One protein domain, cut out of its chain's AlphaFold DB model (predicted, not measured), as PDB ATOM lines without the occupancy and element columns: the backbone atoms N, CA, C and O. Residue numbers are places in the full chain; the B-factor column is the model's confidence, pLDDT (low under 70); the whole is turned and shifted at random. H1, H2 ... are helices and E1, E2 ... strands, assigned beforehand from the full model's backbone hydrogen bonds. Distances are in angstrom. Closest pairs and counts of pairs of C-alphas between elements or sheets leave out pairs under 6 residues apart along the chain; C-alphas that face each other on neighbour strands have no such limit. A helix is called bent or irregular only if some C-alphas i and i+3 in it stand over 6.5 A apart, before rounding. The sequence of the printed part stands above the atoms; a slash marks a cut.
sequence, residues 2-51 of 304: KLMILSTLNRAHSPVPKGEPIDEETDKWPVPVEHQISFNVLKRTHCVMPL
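AT A GLANCE: This is residues 2 to 51 of the 304 residues of an uncharacterized protein of Hypsizygus marmoreus (UniProt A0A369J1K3). A loosely formed pair of short antiparallel strands, E1 and E2, stands at one side of this small domain; helix H2 makes a corner with E2 through the single residue His 46, and the short helix H1 lies off to one side of H2 and E2, with 1 pair of C-alphas within 8 A to each of them. Residues 8 to 23, with no named element, swing in a wide loop from E1 to H1, and residues 32 to 38, of which 33 to 38 belong to H2, stick out. The printed part has 50 residues, with two named strands and two named helices in the order E1, H1, H2, E2. The class is mixed, helices and strands, with 17 residues in helices and 8 in strands; the two strands make one antiparallel sheet in the order E1 - E2. The whole is compact, with a radius of gyration of the C-alphas of 11.0 A, and rounded, with spans of 30 by 26 by 17 A.

HOW THE PARTS SIT: Strand E1, residues 4 to 7, and strand E2, residues 47 to 50, are antiparallel neighbours, with 144 degrees between their directions. C-alphas 4 and 50 face each other at 5.6 A, and C-alphas 6 and 48 at 5.6 A. No backbone N and O across this pair are within hydrogen-bond range. Helix H2, residues 33 to 45, is joined to E2 by a tight link of 1 residue. H2 and E1 are apart. Helix H1, residues 24 to 27, is close to H2 but not clearly touching it: the closest C-alphas, those of Thr 26 and Lys 43, are 7.3 A apart. The closest C-alphas of H1 and E2 are those of Thr 26 and Val 48, 7.8 A apart. In H2, 6 of 9 O i to N i+4 pairs are within hydrogen-bond range; H1 is too short for such a pair, and its 1 O i to N i+3 pair is not within range.

IN THESE COORDINATES: E1 begins at C-alpha 4 at (-12.822, 12.550, -47.007) and measures 9.0 A from first to last C-alpha. E2 measures 10.0 A and ends at C-alpha 50 at (-12.352, 12.379, -52.594). H2 measures 19.6 A and begins at C-alpha 33 at (2.751, 14.590, -38.781). It is irregular: C-alphas 34 and 37 are 7.6 A apart. H1 measures 5.2 A.

THE WHOLE: The two C-alphas farthest apart are those of Ala 12 and Val 33, at 30.5 A, while the first and last printed C-alphas, those of Lys 2 and Leu 51, are 8.3 A apart. The printed part has no cut. The link from E1 to H1, 16 residues, is long; the link from H1 to H2, 5 residues, is tight. The mean pLDDT of the printed part is 80.5, and residues 2 to 14 are under 70 in this predicted model.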
ATOM      1  N   LYS A   2      -8.643  18.259 -47.114       64.19
ATOM      2  CA  LYS A   2      -9.518  17.537 -48.063       64.19
ATOM      3  C   LYS A   2     -10.642  16.855 -47.267       64.19
ATOM      4  O   LYS A   2     -10.351  16.163 -46.295       64.19
ATOM      5  N   LEU A   3     -11.906  17.080 -47.630       65.94
ATOM      6  CA  LEU A   3     -13.028  16.366 -47.014       65.94
ATOM      7  C   LEU A   3     -13.038  14.936 -47.558       65.94
ATOM      8  O   LEU A   3     -13.150  14.730 -48.766       65.94
ATOM      9  N   MET A   4     -12.885  13.965 -46.665       68.00
ATOM     10  CA  MET A   4     -12.822  12.550 -47.007       68.00
ATOM     11  C   MET A   4     -14.001  11.831 -46.371       68.00
ATOM     12  O   MET A   4     -14.307  12.050 -45.197       68.00
ATOM     13  N   ILE A   5     -14.635  10.953 -47.138       67.00
ATOM     14  CA  ILE A   5     -15.566   9.976 -46.590       67.00
ATOM     15  C   ILE A   5     -14.821   8.653 -46.531       67.00
ATOM     16  O   ILE A   5     -14.304   8.167 -47.535       67.00
ATOM     17  N   LEU A   6     -14.768   8.076 -45.335       67.00
ATOM     18  CA  LEU A   6     -14.310   6.710 -45.157       67.00
ATOM     19  C   LEU A   6     -15.456   5.803 -45.566       67.00
ATOM     20  O   LEU A   6     -16.435   5.659 -44.836       67.00
ATOM     21  N   SER A   7     -15.358   5.238 -46.766       52.38
ATOM     22  CA  SER A   7     -16.294   4.207 -47.183       52.38
ATOM     23  C   SER A   7     -15.715   2.846 -46.812       52.38
ATOM     24  O   SER A   7     -14.656   2.443 -47.294       52.38
ATOM     25  N   THR A   8     -16.422   2.109 -45.961       54.81
ATOM     26  CA  THR A   8     -16.269   0.655 -45.843       54.81
ATOM     27  C   THR A   8     -17.144   0.023 -46.922       54.81
ATOM     28  O   THR A   8     -18.156  -0.619 -46.635       54.81
ATOM     29  N   LEU A   9     -16.864   0.343 -48.186       50.53
ATOM     30  CA  LEU A   9     -17.681  -0.141 -49.285       50.53
ATOM     31  C   LEU A   9     -17.428  -1.635 -49.467       50.53
ATOM     32  O   LEU A   9     -16.321  -2.051 -49.783       50.53
ATOM     33  N   ASN A  10     -18.505  -2.394 -49.268       46.25
ATOM     34  CA  ASN A  10     -18.682  -3.848 -49.283       46.25
ATOM     35  C   ASN A  10     -18.237  -4.588 -50.565       46.25
ATOM     36  O   ASN A  10     -18.673  -5.714 -50.810       46.25
ATOM     37  N   ARG A  11     -17.355  -4.016 -51.391       46.97
ATOM     38  CA  ARG A  11     -16.463  -4.883 -52.158       46.97
ATOM     39  C   ARG A  11     -15.633  -5.619 -51.121       46.97
ATOM     40  O   ARG A  11     -15.142  -5.004 -50.182       46.97
ATOM     41  N   ALA A  12     -15.460  -6.918 -51.304       53.09
ATOM     42  CA  ALA A  12     -14.435  -7.683 -50.614       53.09
ATOM     43  C   ALA A  12     -13.040  -7.190 -51.051       53.09
ATOM     44  O   ALA A  12     -12.252  -7.943 -51.610       53.09
ATOM     45  N   HIS A  13     -12.736  -5.907 -50.843       57.72
ATOM     46  CA  HIS A  13     -11.377  -5.444 -50.695       57.72
ATOM     47  C   HIS A  13     -10.927  -6.066 -49.385       57.72
ATOM     48  O   HIS A  13     -11.129  -5.519 -48.300       57.72
ATOM     49  N   SER A  14     -10.408  -7.289 -49.493       67.06
ATOM     50  CA  SER A  14      -9.555  -7.837 -48.456       67.06
ATOM     51  C   SER A  14      -8.568  -6.737 -48.072       67.06
ATOM     52  O   SER A  14      -8.063  -6.069 -48.984       67.06
ATOM     53  N   PRO A  15      -8.329  -6.502 -46.768       76.38
ATOM     54  CA  PRO A  15      -7.325  -5.537 -46.345       76.38
ATOM     55  C   PRO A  15      -6.067  -5.767 -47.174       76.38
ATOM     56  O   PRO A  15      -5.657  -6.921 -47.334       76.38
ATOM     57  N   VAL A  16      -5.539  -4.686 -47.752       77.31
ATOM     58  CA  VAL A  16      -4.448  -4.751 -48.726       77.31
ATOM     59  C   VAL A  16      -3.330  -5.599 -48.108       77.31
ATOM     60  O   VAL A  16      -2.842  -5.236 -47.024       77.31
ATOM     61  N   PRO A  17      -2.981  -6.760 -48.700       82.69
ATOM     62  CA  PRO A  17      -1.942  -7.631 -48.180       82.69
ATOM     63  C   PRO A  17      -0.667  -6.839 -47.898       82.69
ATOM     64  O   PRO A  17      -0.310  -5.901 -48.614       82.69
ATOM     65  N   LYS A  18       0.037  -7.203 -46.823       84.62
ATOM     66  CA  LYS A  18       1.298  -6.545 -46.473       84.62
ATOM     67  C   LYS A  18       2.283  -6.722 -47.635       84.62
ATOM     68  O   LYS A  18       2.726  -7.835 -47.878       84.62
ATOM     69  N   GLY A  19       2.620  -5.628 -48.317       84.62
ATOM     70  CA  GLY A  19       3.580  -5.616 -49.427       84.62
ATOM     71  C   GLY A  19       2.992  -5.204 -50.776       84.62
ATOM     72  O   GLY A  19       3.759  -4.854 -51.667       84.62
ATOM     73  N   GLU A  20       1.666  -5.173 -50.926       87.62
ATOM     74  CA  GLU A  20       1.058  -4.619 -52.138       87.62
ATOM     75  C   GLU A  20       1.195  -3.080 -52.143       87.62
ATOM     76  O   GLU A  20       1.016  -2.442 -51.092       87.62
ATOM     77  N   PRO A  21       1.568  -2.468 -53.284       87.38
ATOM     78  CA  PRO A  21       1.705  -1.023 -53.379       87.38
ATOM     79  C   PRO A  21       0.348  -0.347 -53.168       87.38
ATOM     80  O   PRO A  21      -0.650  -0.684 -53.800       87.38
ATOM     81  N   ILE A  22       0.330   0.628 -52.261       88.56
ATOM     82  CA  ILE A  22      -0.800   1.545 -52.098       88.56
ATOM     83  C   ILE A  22      -0.853   2.444 -53.334       88.56
ATOM     84  O   ILE A  22       0.166   2.688 -53.982       88.56
ATOM     85  N   ASP A  23      -2.041   2.931 -53.667       88.38
ATOM     86  CA  ASP A  23      -2.215   3.863 -54.765       88.38
ATOM     87  C   ASP A  23      -1.329   5.105 -54.572       88.38
ATOM     88  O   ASP A  23      -1.286   5.729 -53.508       88.38
ATOM     89  N   GLU A  24      -0.602   5.469 -55.630       90.50
ATOM     90  CA  GLU A  24       0.363   6.568 -55.573       90.50
ATOM     91  C   GLU A  24      -0.279   7.910 -55.203       90.50
ATOM     92  O   GLU A  24       0.410   8.804 -54.707       90.50
ATOM     93  N   GLU A  25      -1.577   8.080 -55.478       86.44
ATOM     94  CA  GLU A  25      -2.298   9.299 -55.133       86.44
ATOM     95  C   GLU A  25      -2.495   9.403 -53.618       86.44
ATOM     96  O   GLU A  25      -2.086  10.411 -53.037       86.44
ATOM     97  N   THR A  26      -3.065   8.381 -52.968       88.44
ATOM     98  CA  THR A  26      -3.300   8.389 -51.513       88.44
ATOM     99  C   THR A  26      -1.997   8.416 -50.722       88.44
ATOM    100  O   THR A  26      -1.942   9.035 -49.656       88.44
ATOM    101  N   ASP A  27      -0.923   7.805 -51.233       90.38
ATOM    102  CA  ASP A  27       0.374   7.815 -50.549       90.38
ATOM    103  C   ASP A  27       0.994   9.223 -50.461       90.38
ATOM    104  O   ASP A  27       1.629   9.559 -49.460       90.38
ATOM    105  N   LYS A  28       0.737  10.083 -51.458       91.38
ATOM    106  CA  LYS A  28       1.262  11.461 -51.545       91.38
ATOM    107  C   LYS A  28       0.387  12.499 -50.831       91.38
ATOM    108  O   LYS A  28       0.621  13.702 -50.971       91.38
ATOM    109  N   TRP A  29      -0.645  12.084 -50.099       87.88
ATOM    110  CA  TRP A  29      -1.556  13.042 -49.478       87.88
ATOM    111  C   TRP A  29      -0.906  13.821 -48.325       87.88
ATOM    112  O   TRP A  29      -0.289  13.223 -47.442       87.88
ATOM    113  N   PRO A  30      -1.087  15.156 -48.283       87.88
ATOM    114  CA  PRO A  30      -0.544  15.979 -47.215       87.88
ATOM    115  C   PRO A  30      -1.368  15.777 -45.940       87.88
ATOM    116  O   PRO A  30      -2.478  16.303 -45.802       87.88
ATOM    117  N   VAL A  31      -0.822  15.007 -45.002       88.38
ATOM    118  CA  VAL A  31      -1.403  14.760 -43.680       88.38
ATOM    119  C   VAL A  31      -0.459  15.335 -42.615       88.38
ATOM    120  O   VAL A  31       0.756  15.176 -42.739       88.38
ATOM    121  N   PRO A  32      -0.970  16.033 -41.582       91.00
ATOM    122  CA  PRO A  32      -0.141  16.493 -40.470       91.00
ATOM    123  C   PRO A  32       0.625  15.342 -39.809       91.00
ATOM    124  O   PRO A  32       0.105  14.229 -39.690       91.00
ATOM    125  N   VAL A  33       1.850  15.613 -39.345       95.38
ATOM    126  CA  VAL A  33       2.751  14.590 -38.781       95.38
ATOM    127  C   VAL A  33       2.105  13.883 -37.587       95.38
ATOM    128  O   VAL A  33       2.246  12.666 -37.452       95.38
ATOM    129  N   GLU A  34       1.311  14.599 -36.783       96.25
ATOM    130  CA  GLU A  34       0.560  14.023 -35.660       96.25
ATOM    131  C   GLU A  34      -0.467  12.947 -36.065       96.25
ATOM    132  O   GLU A  34      -0.904  12.156 -35.226       96.25
ATOM    133  N   HIS A  35      -0.863  12.889 -37.338       93.62
ATOM    134  CA  HIS A  35      -1.885  11.973 -37.849       93.62
ATOM    135  C   HIS A  35      -1.347  10.958 -38.863       93.62
ATOM    136  O   HIS A  35      -2.092  10.072 -39.289       93.62
ATOM    137  N   GLN A  36      -0.061  11.030 -39.216       94.25
ATOM    138  CA  GLN A  36       0.532  10.194 -40.261       94.25
ATOM    139  C   GLN A  36       0.445   8.693 -39.942       94.25
ATOM    140  O   GLN A  36       0.150   7.887 -40.822       94.25
ATOM    141  N   ILE A  37       0.660   8.305 -38.679       95.25
ATOM    142  CA  ILE A  37       0.611   6.897 -38.249       95.25
ATOM    143  C   ILE A  37      -0.803   6.334 -38.438       95.25
ATOM    144  O   ILE A  37      -0.976   5.294 -39.072       95.25
ATOM    145  N   SER A  38      -1.817   7.049 -37.944       93.75
ATOM    146  CA  SER A  38      -3.223   6.654 -38.081       93.75
ATOM    147  C   SER A  38      -3.648   6.600 -39.545       93.75
ATOM    148  O   SER A  38      -4.304   5.646 -39.961       93.75
ATOM    149  N   PHE A  39      -3.222   7.576 -40.350       92.19
ATOM    150  CA  PHE A  39      -3.490   7.594 -41.785       92.19
ATOM    151  C   PHE A  39      -2.850   6.403 -42.512       92.19
ATOM    152  O   PHE A  39      -3.499   5.778 -43.349       92.19
ATOM    153  N   ASN A  40      -1.625   6.015 -42.143       92.12
ATOM    154  CA  ASN A  40      -0.946   4.857 -42.727       92.12
ATOM    155  C   ASN A  40      -1.660   3.526 -42.444       92.12
ATOM    156  O   ASN A  40      -1.625   2.620 -43.279       92.12
ATOM    157  N   VAL A  41      -2.312   3.398 -41.287       91.81
ATOM    158  CA  VAL A  41      -3.168   2.242 -40.974       91.81
ATOM    159  C   VAL A  41      -4.467   2.305 -41.777       91.81
ATOM    160  O   VAL A  41      -4.920   1.298 -42.330       91.81
ATOM    161  N   LEU A  42      -5.055   3.497 -41.876       90.81
ATOM    162  CA  LEU A  42      -6.339   3.710 -42.529       90.81
ATOM    163  C   LEU A  42      -6.278   3.427 -44.032       90.81
ATOM    164  O   LEU A  42      -7.110   2.676 -44.530       90.81
ATOM    165  N   LYS A  43      -5.251   3.922 -44.732       90.44
ATOM    166  CA  LYS A  43      -5.086   3.721 -46.183       90.44
ATOM    167  C   LYS A  43      -4.896   2.255 -46.600       90.44
ATOM    168  O   LYS A  43      -5.111   1.916 -47.752       90.44
ATOM    169  N   ARG A  44      -4.517   1.367 -45.669       89.31
ATOM    170  CA  ARG A  44      -4.426  -0.088 -45.917       89.31
ATOM    171  C   ARG A  44      -5.724  -0.843 -45.657       89.31
ATOM    172  O   ARG A  44      -5.892  -1.967 -46.119       89.31
ATOM    173  N   THR A  45      -6.604  -0.260 -44.852       87.56
ATOM    174  CA  THR A  45      -7.820  -0.919 -44.361       87.56
ATOM    175  C   THR A  45      -9.084  -0.369 -45.010       87.56
ATOM    176  O   THR A  45     -10.094  -1.062 -45.042       87.56
ATOM    177  N   HIS A  46      -9.034   0.858 -45.529       85.69
ATOM    178  CA  HIS A  46     -10.179   1.576 -46.070       85.69
ATOM    179  C   HIS A  46      -9.831   2.197 -47.420       85.69
ATOM    180  O   HIS A  46      -8.721   2.684 -47.625       85.69
ATOM    181  N   CYS A  47     -10.823   2.244 -48.307       82.12
ATOM    182  CA  CYS A  47     -10.745   3.033 -49.526       82.12
ATOM    183  C   CYS A  47     -11.162   4.470 -49.207       82.12
ATOM    184  O   CYS A  47     -12.263   4.704 -48.689       82.12
ATOM    185  N   VAL A  48     -10.281   5.425 -49.502       81.31
ATOM    186  CA  VAL A  48     -10.564   6.840 -49.287       81.31
ATOM    187  C   VAL A  48     -10.897   7.489 -50.619       81.31
ATOM    188  O   VAL A  48     -10.056   7.580 -51.504       81.31
ATOM    189  N   MET A  49     -12.135   7.955 -50.753       81.94
ATOM    190  CA  MET A  49     -12.606   8.595 -51.976       81.94
ATOM    191  C   MET A  49     -12.710  10.111 -51.760       81.94
ATOM    192  O   MET A  49     -13.287  10.544 -50.752       81.94
ATOM    193  N   PRO A  50     -12.162  10.939 -52.667       82.75
ATOM    194  CA  PRO A  50     -12.352  12.379 -52.594       82.75
ATOM    195  C   PRO A  50     -13.825  12.714 -52.841       82.75
ATOM    196  O   PRO A  50     -14.399  12.313 -53.850       82.75
ATOM    197  N   LEU A  51     -14.437  13.466 -51.924       89.12
ATOM    198  CA  LEU A  51     -15.813  13.920 -52.094       89.12
ATOM    199  C   LEU A  51     -15.847  15.226 -52.892       89.12
ATOM    200  O   LEU A  51     -15.208  16.210 -52.506       89.12
TER     201      LEU A  51